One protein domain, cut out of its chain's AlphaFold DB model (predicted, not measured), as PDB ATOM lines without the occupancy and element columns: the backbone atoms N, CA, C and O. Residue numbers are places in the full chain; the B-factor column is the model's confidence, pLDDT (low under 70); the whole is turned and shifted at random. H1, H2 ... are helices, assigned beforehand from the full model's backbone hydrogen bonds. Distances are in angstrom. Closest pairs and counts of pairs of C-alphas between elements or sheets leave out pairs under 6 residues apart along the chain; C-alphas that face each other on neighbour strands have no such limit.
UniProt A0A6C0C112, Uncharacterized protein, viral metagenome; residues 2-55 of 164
ATOM      1  N   GLU A   2     222.346 176.213 158.125       80.31
ATOM      2  CA  GLU A   2     222.848 176.633 156.798       80.31
ATOM      3  C   GLU A   2     224.382 176.674 156.671       80.31
ATOM      4  O   GLU A   2     224.939 175.948 155.861       80.31
ATOM      5  N   ARG A   3     225.098 177.385 157.559       83.56
ATOM      6  CA  ARG A   3     226.569 177.504 157.497       83.56
ATOM      7  C   ARG A   3     227.285 176.154 157.566       83.56
ATOM      8  O   ARG A   3     228.307 175.958 156.925       83.56
ATOM      9  N   ARG A   4     226.742 175.211 158.346       86.56
ATOM     10  CA  ARG A   4     227.304 173.857 158.476       86.56
ATOM     11  C   ARG A   4     227.059 173.030 157.212       86.56
ATOM     12  O   ARG A   4     227.901 172.206 156.876       86.56
ATOM     13  N   LEU A   5     225.908 173.213 156.563       87.50
ATOM     14  CA  LEU A   5     225.581 172.552 155.300       87.50
ATOM     15  C   LEU A   5     226.436 173.117 154.165       87.50
ATOM     16  O   LEU A   5     227.107 172.328 153.514       87.50
ATOM     17  N   ASN A   6     226.518 174.444 154.025       88.88
ATOM     18  CA  ASN A   6     227.382 175.092 153.031       88.88
ATOM     19  C   ASN A   6     228.832 174.627 153.174       88.88
ATOM     20  O   ASN A   6     229.400 174.151 152.205       88.88
ATOM     21  N   ARG A   7     229.379 174.579 154.399       89.50
ATOM     22  CA  ARG A   7     230.740 174.062 154.617       89.50
ATOM     23  C   ARG A   7     230.927 172.617 154.138       89.50
ATOM     24  O   ARG A   7     231.926 172.314 153.505       89.50
ATOM     25  N   LYS A   8     229.975 171.719 154.422       89.31
ATOM     26  CA  LYS A   8     230.049 170.322 153.947       89.31
ATOM     27  C   LYS A   8     229.989 170.229 152.427       89.31
ATOM     28  O   LYS A   8     230.653 169.383 151.838       89.31
ATOM     29  N   VAL A   9     229.158 171.064 151.814       90.25
ATOM     30  CA  VAL A   9     229.001 171.101 150.364       90.25
ATOM     31  C   VAL A   9     230.261 171.672 149.710       90.25
ATOM     32  O   VAL A   9     230.775 171.065 148.779       90.25
ATOM     33  N   ASP A  10     230.835 172.741 150.261       89.38
ATOM     34  CA  ASP A  10     232.116 173.309 149.831       89.38
ATOM     35  C   ASP A  10     233.269 172.303 149.951       89.38
ATOM     36  O   ASP A  10     234.066 172.162 149.025       89.38
ATOM     37  N   GLU A  11     233.353 171.571 151.067       91.75
ATOM     38  CA  GLU A  11     234.345 170.505 151.269       91.75
ATOM     39  C   GLU A  11     234.196 169.397 150.210       91.75
ATOM     40  O   GLU A  11     235.193 168.936 149.652       91.75
ATOM     41  N   TYR A  12     232.961 168.985 149.901       91.19
ATOM     42  CA  TYR A  12     232.686 167.969 148.882       91.19
ATOM     43  C   TYR A  12     233.039 168.455 147.471       91.19
ATOM     44  O   TYR A  12     233.736 167.756 146.738       91.19
ATOM     45  N   PHE A  13     232.620 169.667 147.099       89.06
ATOM     46  CA  PHE A  13     232.940 170.242 145.791       89.06
ATOM     47  C   PHE A  13     234.433 170.515 145.625       89.06
ATOM     48  O   PHE A  13     234.949 170.361 144.523       89.06
ATOM     49  N   SER A  14     235.144 170.872 146.694       88.12
ATOM     50  CA  SER A  14     236.599 171.045 146.641       88.12
ATOM     51  C   SER A  14     237.296 169.729 146.296       88.12
ATOM     52  O   SER A  14     238.102 169.698 145.368       88.12
ATOM     53  N   LYS A  15     236.909 168.625 146.955       91.44
ATOM     54  CA  LYS A  15     237.412 167.279 146.632       91.44
ATOM     55  C   LYS A  15     237.052 166.858 145.209       91.44
ATOM     56  O   LYS A  15     237.899 166.357 144.485       91.44
ATOM     57  N   PHE A  16     235.819 167.124 144.784       89.50
ATOM     58  CA  PHE A  16     235.370 166.829 143.425       89.50
ATOM     59  C   PHE A  16     236.182 167.585 142.361       89.50
ATOM     60  O   PHE A  16     236.637 166.983 141.390       89.50
ATOM     61  N   LYS A  17     236.421 168.892 142.549       88.19
ATOM     62  CA  LYS A  17     237.258 169.690 141.635       88.19
ATOM     63  C   LYS A  17     238.701 169.171 141.600       88.19
ATOM     64  O   LYS A  17     239.310 169.151 140.533       88.19
ATOM     65  N   GLU A  18     239.237 168.718 142.731       87.81
ATOM     66  CA  GLU A  18     240.578 168.129 142.823       87.81
ATOM     67  C   GLU A  18     240.678 166.772 142.104       87.81
ATOM     68  O   GLU A  18     241.617 166.548 141.339       87.81
ATOM     69  N   GLU A  19     239.680 165.899 142.251       89.06
ATOM     70  CA  GLU A  19     239.599 164.633 141.509       89.06
ATOM     71  C   GLU A  19     239.482 164.855 139.997       89.06
ATOM     72  O   GLU A  19     240.179 164.189 139.225       89.06
ATOM     73  N   ILE A  20     238.665 165.821 139.559       88.06
ATOM     74  CA  ILE A  20     238.582 166.171 138.136       88.06
ATOM     75  C   ILE A  20     239.917 166.715 137.642       88.06
ATOM     76  O   ILE A  20     240.374 166.296 136.582       88.06
ATOM     77  N   ARG A  21     240.574 167.604 138.396       85.50
ATOM     78  CA  ARG A  21     241.894 168.126 138.026       85.50
ATOM     79  C   ARG A  21     242.891 166.988 137.816       85.50
ATOM     80  O   ARG A  21     243.541 166.943 136.776       85.50
ATOM     81  N   ASN A  22     242.950 166.036 138.747       86.50
ATOM     82  CA  ASN A  22     243.817 164.863 138.632       86.50
ATOM     83  C   ASN A  22     243.466 164.010 137.404       86.50
ATOM     84  O   ASN A  22     244.357 163.547 136.689       86.50
ATOM     85  N   LYS A  23     242.170 163.842 137.105       85.62
ATOM     86  CA  LYS A  23     241.721 163.108 135.919       85.62
ATOM     87  C   LYS A  23     242.093 163.824 134.619       85.62
ATOM     88  O   LYS A  23     242.574 163.167 133.700       85.62
ATOM     89  N   VAL A  24     241.930 165.144 134.549       84.56
ATOM     90  CA  VAL A  24     242.318 165.974 133.394       84.56
ATOM     91  C   VAL A  24     243.830 165.933 133.176       84.56
ATOM     92  O   VAL A  24     244.273 165.801 132.041       84.56
ATOM     93  N   SER A  25     244.628 165.951 134.247       80.31
ATOM     94  CA  SER A  25     246.084 165.785 134.158       80.31
ATOM     95  C   SER A  25     246.509 164.395 133.672       80.31
ATOM     96  O   SER A  25     247.550 164.278 133.037       80.31
ATOM     97  N   SER A  26     245.714 163.353 133.939       82.94
ATOM     98  CA  SER A  26     245.973 161.988 133.451       82.94
ATOM     99  C   SER A  26     245.574 161.750 131.988       82.94
ATOM    100  O   SER A  26     245.906 160.708 131.431       82.94
ATOM    101  N   LEU A  27     244.822 162.675 131.383       82.06
ATOM    102  CA  LEU A  27     244.346 162.566 130.008       82.06
ATOM    103  C   LEU A  27     245.322 163.255 129.050       82.06
ATOM    104  O   LEU A  27     245.819 164.351 129.323       82.06
ATOM    105  N   ASP A  28     245.544 162.630 127.897       78.62
ATOM    106  CA  ASP A  28     246.412 163.153 126.838       78.62
ATOM    107  C   ASP A  28     245.652 164.178 125.975       78.62
ATOM    108  O   ASP A  28     245.286 163.943 124.827       78.62
ATOM    109  N   ILE A  29     245.289 165.297 126.607       77.19
ATOM    110  CA  ILE A  29     244.614 166.447 125.988       77.19
ATOM    111  C   ILE A  29     245.664 167.528 125.694       77.19
ATOM    112  O   ILE A  29     246.630 167.673 126.444       77.19
ATOM    113  N   ASP A  30     245.457 168.321 124.641       82.69
ATOM    114  CA  ASP A  30     246.273 169.509 124.367       82.69
ATOM    115  C   ASP A  30     246.287 170.478 125.569       82.69
ATOM    116  O   ASP A  30     245.257 170.725 126.203       82.69
ATOM    117  N   GLU A  31     247.448 171.057 125.885       79.06
ATOM    118  CA  GLU A  31     247.639 171.897 127.080       79.06
ATOM    119  C   GLU A  31     246.724 173.135 127.096       79.06
ATOM    120  O   GLU A  31     246.285 173.586 128.162       79.06
ATOM    121  N   ARG A  32     246.350 173.658 125.920       80.31
ATOM    122  CA  ARG A  32     245.380 174.760 125.818       80.31
ATOM    123  C   ARG A  32     243.976 174.303 126.203       80.31
ATOM    124  O   ARG A  32     243.330 174.957 127.018       80.31
ATOM    125  N   GLY A  33     243.556 173.145 125.691       79.69
ATOM    126  CA  GLY A  33     242.270 172.535 126.027       79.69
ATOM    127  C   GLY A  33     242.165 172.178 127.511       79.69
ATOM    128  O   GLY A  33     241.131 172.423 128.124       79.69
ATOM    129  N   LYS A  34     243.247 171.684 128.131       82.38
ATOM    130  CA  LYS A  34     243.296 171.441 129.586       82.38
ATOM    131  C   LYS A  34     243.092 172.723 130.388       82.38
ATOM    132  O   LYS A  34     242.337 172.725 131.359       82.38
ATOM    133  N   THR A  35     243.759 173.804 129.989       82.62
ATOM    134  CA  THR A  35     243.699 175.086 130.700       82.62
ATOM    135  C   THR A  35     242.292 175.682 130.648       82.62
ATOM    136  O   THR A  35     241.755 176.074 131.682       82.62
ATOM    137  N   GLU A  36     241.660 175.683 129.474       86.00
ATOM    138  CA  GLU A  36     240.294 176.185 129.286       86.00
ATOM    139  C   GLU A  36     239.267 175.386 130.107       86.00
ATOM    140  O   GLU A  36     238.405 175.957 130.779       86.00
ATOM    141  N   LEU A  37     239.411 174.059 130.134       84.56
ATOM    142  CA  LEU A  37     238.518 173.162 130.868       84.56
ATOM    143  C   LEU A  37     238.663 173.339 132.388       84.56
ATOM    144  O   LEU A  37     237.665 173.353 133.110       84.56
ATOM    145  N   LEU A  38     239.889 173.542 132.884       84.56
ATOM    146  CA  LEU A  38     240.129 173.851 134.296       84.56
ATOM    147  C   LEU A  38     239.515 175.196 134.690       84.56
ATOM    148  O   LEU A  38     238.842 175.258 135.718       84.56
ATOM    149  N   ILE A  39     239.688 176.243 133.878       86.06
ATOM    150  CA  ILE A  39     239.069 177.554 134.128       86.06
ATOM    151  C   ILE A  39     237.550 177.399 134.240       86.06
ATOM    152  O   ILE A  39     236.969 177.796 135.248       86.06
ATOM    153  N   TYR A  40     236.923 176.704 133.288       87.44
ATOM    154  CA  TYR A  40     235.478 176.462 133.299       87.44
ATOM    155  C   TYR A  40     234.990 175.737 134.569       87.44
ATOM    156  O   TYR A  40     233.964 176.096 135.148       87.44
ATOM    157  N   ILE A  41     235.735 174.737 135.052       86.50
ATOM    158  CA  ILE A  41     235.395 173.995 136.281       86.50
ATOM    159  C   ILE A  41     235.539 174.873 137.533       86.50
ATOM    160  O   ILE A  41     234.727 174.782 138.466       86.50
ATOM    161  N   TYR A  42     236.588 175.693 137.610       85.00
ATOM    162  CA  TYR A  42     236.830 176.533 138.783       85.00
ATOM    163  C   TYR A  42     235.876 177.727 138.847       85.00
ATOM    164  O   TYR A  42     235.384 177.998 139.946       85.00
ATOM    165  N   ASP A  43     235.530 178.314 137.701       88.62
ATOM    166  CA  ASP A  43     234.575 179.422 137.579       88.62
ATOM    167  C   ASP A  43     233.118 178.994 137.782       88.62
ATOM    168  O   ASP A  43     232.255 179.840 138.025       88.62
ATOM    169  N   PHE A  44     232.823 177.689 137.728       86.62
ATOM    170  CA  PHE A  44     231.468 177.207 137.973       86.62
ATOM    171  C   PHE A  44     230.969 177.661 139.360       86.62
ATOM    172  O   PHE A  44     231.647 177.405 140.371       86.62
ATOM    173  N   PRO A  45     229.788 178.309 139.426       83.81
ATOM    174  CA  PRO A  45     229.294 178.944 140.637       83.81
ATOM    175  C   PRO A  45     229.101 177.934 141.768       83.81
ATOM    176  O   PRO A  45     228.671 176.795 141.566       83.81
ATOM    177  N   LYS A  46     229.418 178.370 142.988       84.00
ATOM    178  CA  LYS A  46     229.185 177.574 144.193       84.00
ATOM    179  C   LYS A  46     227.695 177.532 144.503       84.00
ATOM    180  O   LYS A  46     226.977 178.505 144.295       84.00
ATOM    181  N   ILE A  47     227.243 176.400 145.028       85.56
ATOM    182  CA  ILE A  47     225.879 176.274 145.527       85.56
ATOM    183  C   ILE A  47     225.793 176.907 146.919       85.56
ATOM    184  O   ILE A  47     226.548 176.559 147.826       85.56
ATOM    185  N   GLU A  48     224.861 177.836 147.088       86.12
ATOM    186  CA  GLU A  48     224.612 178.504 148.361       86.12
ATOM    187  C   GLU A  48     223.241 178.086 148.885       86.12
ATOM    188  O   GLU A  48     222.218 178.333 148.250       86.12
ATOM    189  N   ILE A  49     223.217 177.430 150.046       87.12
ATOM    190  CA  ILE A  49     221.972 177.073 150.725       87.12
ATOM    191  C   ILE A  49     221.554 178.260 151.585       87.12
ATOM    192  O   ILE A  49     222.257 178.627 152.536       87.12
ATOM    193  N   ASN A  50     220.391 178.825 151.268       85.50
ATOM    194  CA  ASN A  50     219.822 179.968 151.964       85.50
ATOM    195  C   ASN A  50     218.905 179.534 153.114       85.50
ATOM    196  O   ASN A  50     218.482 178.379 153.232       85.50
ATOM    197  N   LYS A  51     218.539 180.492 153.976       82.44
ATOM    198  CA  LYS A  51     217.592 180.255 155.081       82.44
ATOM    199  C   LYS A  51     216.271 179.680 154.600       82.44
ATOM    200  O   LYS A  51     215.676 178.874 155.312       82.44
ATOM    201  N   GLU A  52     215.810 180.095 153.429       80.50
ATOM    202  CA  GLU A  52     214.531 179.675 152.856       80.50
ATOM    203  C   GLU A  52     214.509 178.188 152.483       80.50
ATOM    204  O   GLU A  52     213.468 177.547 152.626       80.50
ATOM    205  N   ASP A  53     215.660 177.621 152.115       76.88
ATOM    206  CA  ASP A  53     215.797 176.211 151.737       76.88
ATOM    207  C   ASP A  53     215.744 175.277 152.952       76.88
ATOM    208  O   ASP A  53     215.268 174.144 152.876       76.88
ATOM    209  N   VAL A  54     216.226 175.758 154.102       81.88
ATOM    210  CA  VAL A  54     216.319 174.968 155.343       81.88
ATOM    211  C   VAL A  54     215.132 175.226 156.274       81.88
ATOM    212  O   VAL A  54     214.812 174.406 157.140       81.88
ATOM    213  N   SER A  55     214.457 176.364 156.125       82.31
ATOM    214  CA  SER A  55     213.344 176.738 156.992       82.31
ATOM    215  C   SER A  55     212.058 176.045 156.557       82.31
ATOM    216  O   SER A  55     211.604 176.174 155.422       82.31
TER     217      SER A  55
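Overview. This is residues 2 to 55 of the 164 residues of an uncharacterized protein of viral metagenome (UniProt A0A6C0C112). This is a long, slender helical hairpin: the long helix H1 makes one side, and after the turn of residues 27 to 30 the shorter helix H2 folds back beside the last part of H1, with residues 44 to 50 continuing the return as a stretch without a named element. The small helix H3 lies near the first residue of H1, and the turn end, residues 26 to 32, stands free. The printed part has 54 residues with three named helices, in the order H1, H2, H3, and no named strand; the class is all helix. The whole is only just loose, close to extended, with a radius of gyration of the C-alphas of 14.6 A. Its C-alphas span 47 by 15 by 10 A, the outline of a rod.

Along the chain. H1, the longest helix, takes in residues 2 to 26 and measures 36.0 A from first to last C-alpha. It begins at C-alpha 2, at (222.848, 176.633, 156.798), and ends at C-alpha 26, at (245.973, 161.988, 133.451). H2 takes in residues 31 to 43 and measures 18.4 A from first to last C-alpha. H3 is a short helix of residues 51 to 54, 5.4 A from first to last C-alpha, and it ends at C-alpha 54, at (216.319, 174.968, 155.343).

Arrangement. H1 and H2 form a helical hairpin. They touch, with 5 pairs of C-alphas within 8 A, and H1 touches H2 with residues 17 to 25 alone. The closest C-alphas of the two helices are those of Val 24 and Lys 34, 6.7 A apart. Their lines stand at a shallow tilt of 6 degrees, and they run opposite ways. H1 and H3 are close but not clearly touching, with 2 pairs of C-alphas within 8 A; their closest C-alphas are those of Glu 2 and Lys 51, 6.6 A apart. H2 and H3 are apart. In H1 and H2 every pair of O i and N i+4 is within hydrogen-bond range, while H3, with four residues, is too short for such a pair and has its one pair of O i and N i+3 within range.

Size, cuts and confidence. The two C-alphas farthest apart are those of Asp 30 and Ser 55, 46.9 A. The C-alphas of the first and last printed residues, Glu 2 and Ser 55, are 9.5 A apart. The printed part runs from residue 2 to residue 55 and has no cut. The link from H1 to H2, with 4 residues between them, is tight, and the link from H2 to H3, with 7 residues between them, is short. The mean pLDDT of the printed part is 85.2, and no printed residue is under 70.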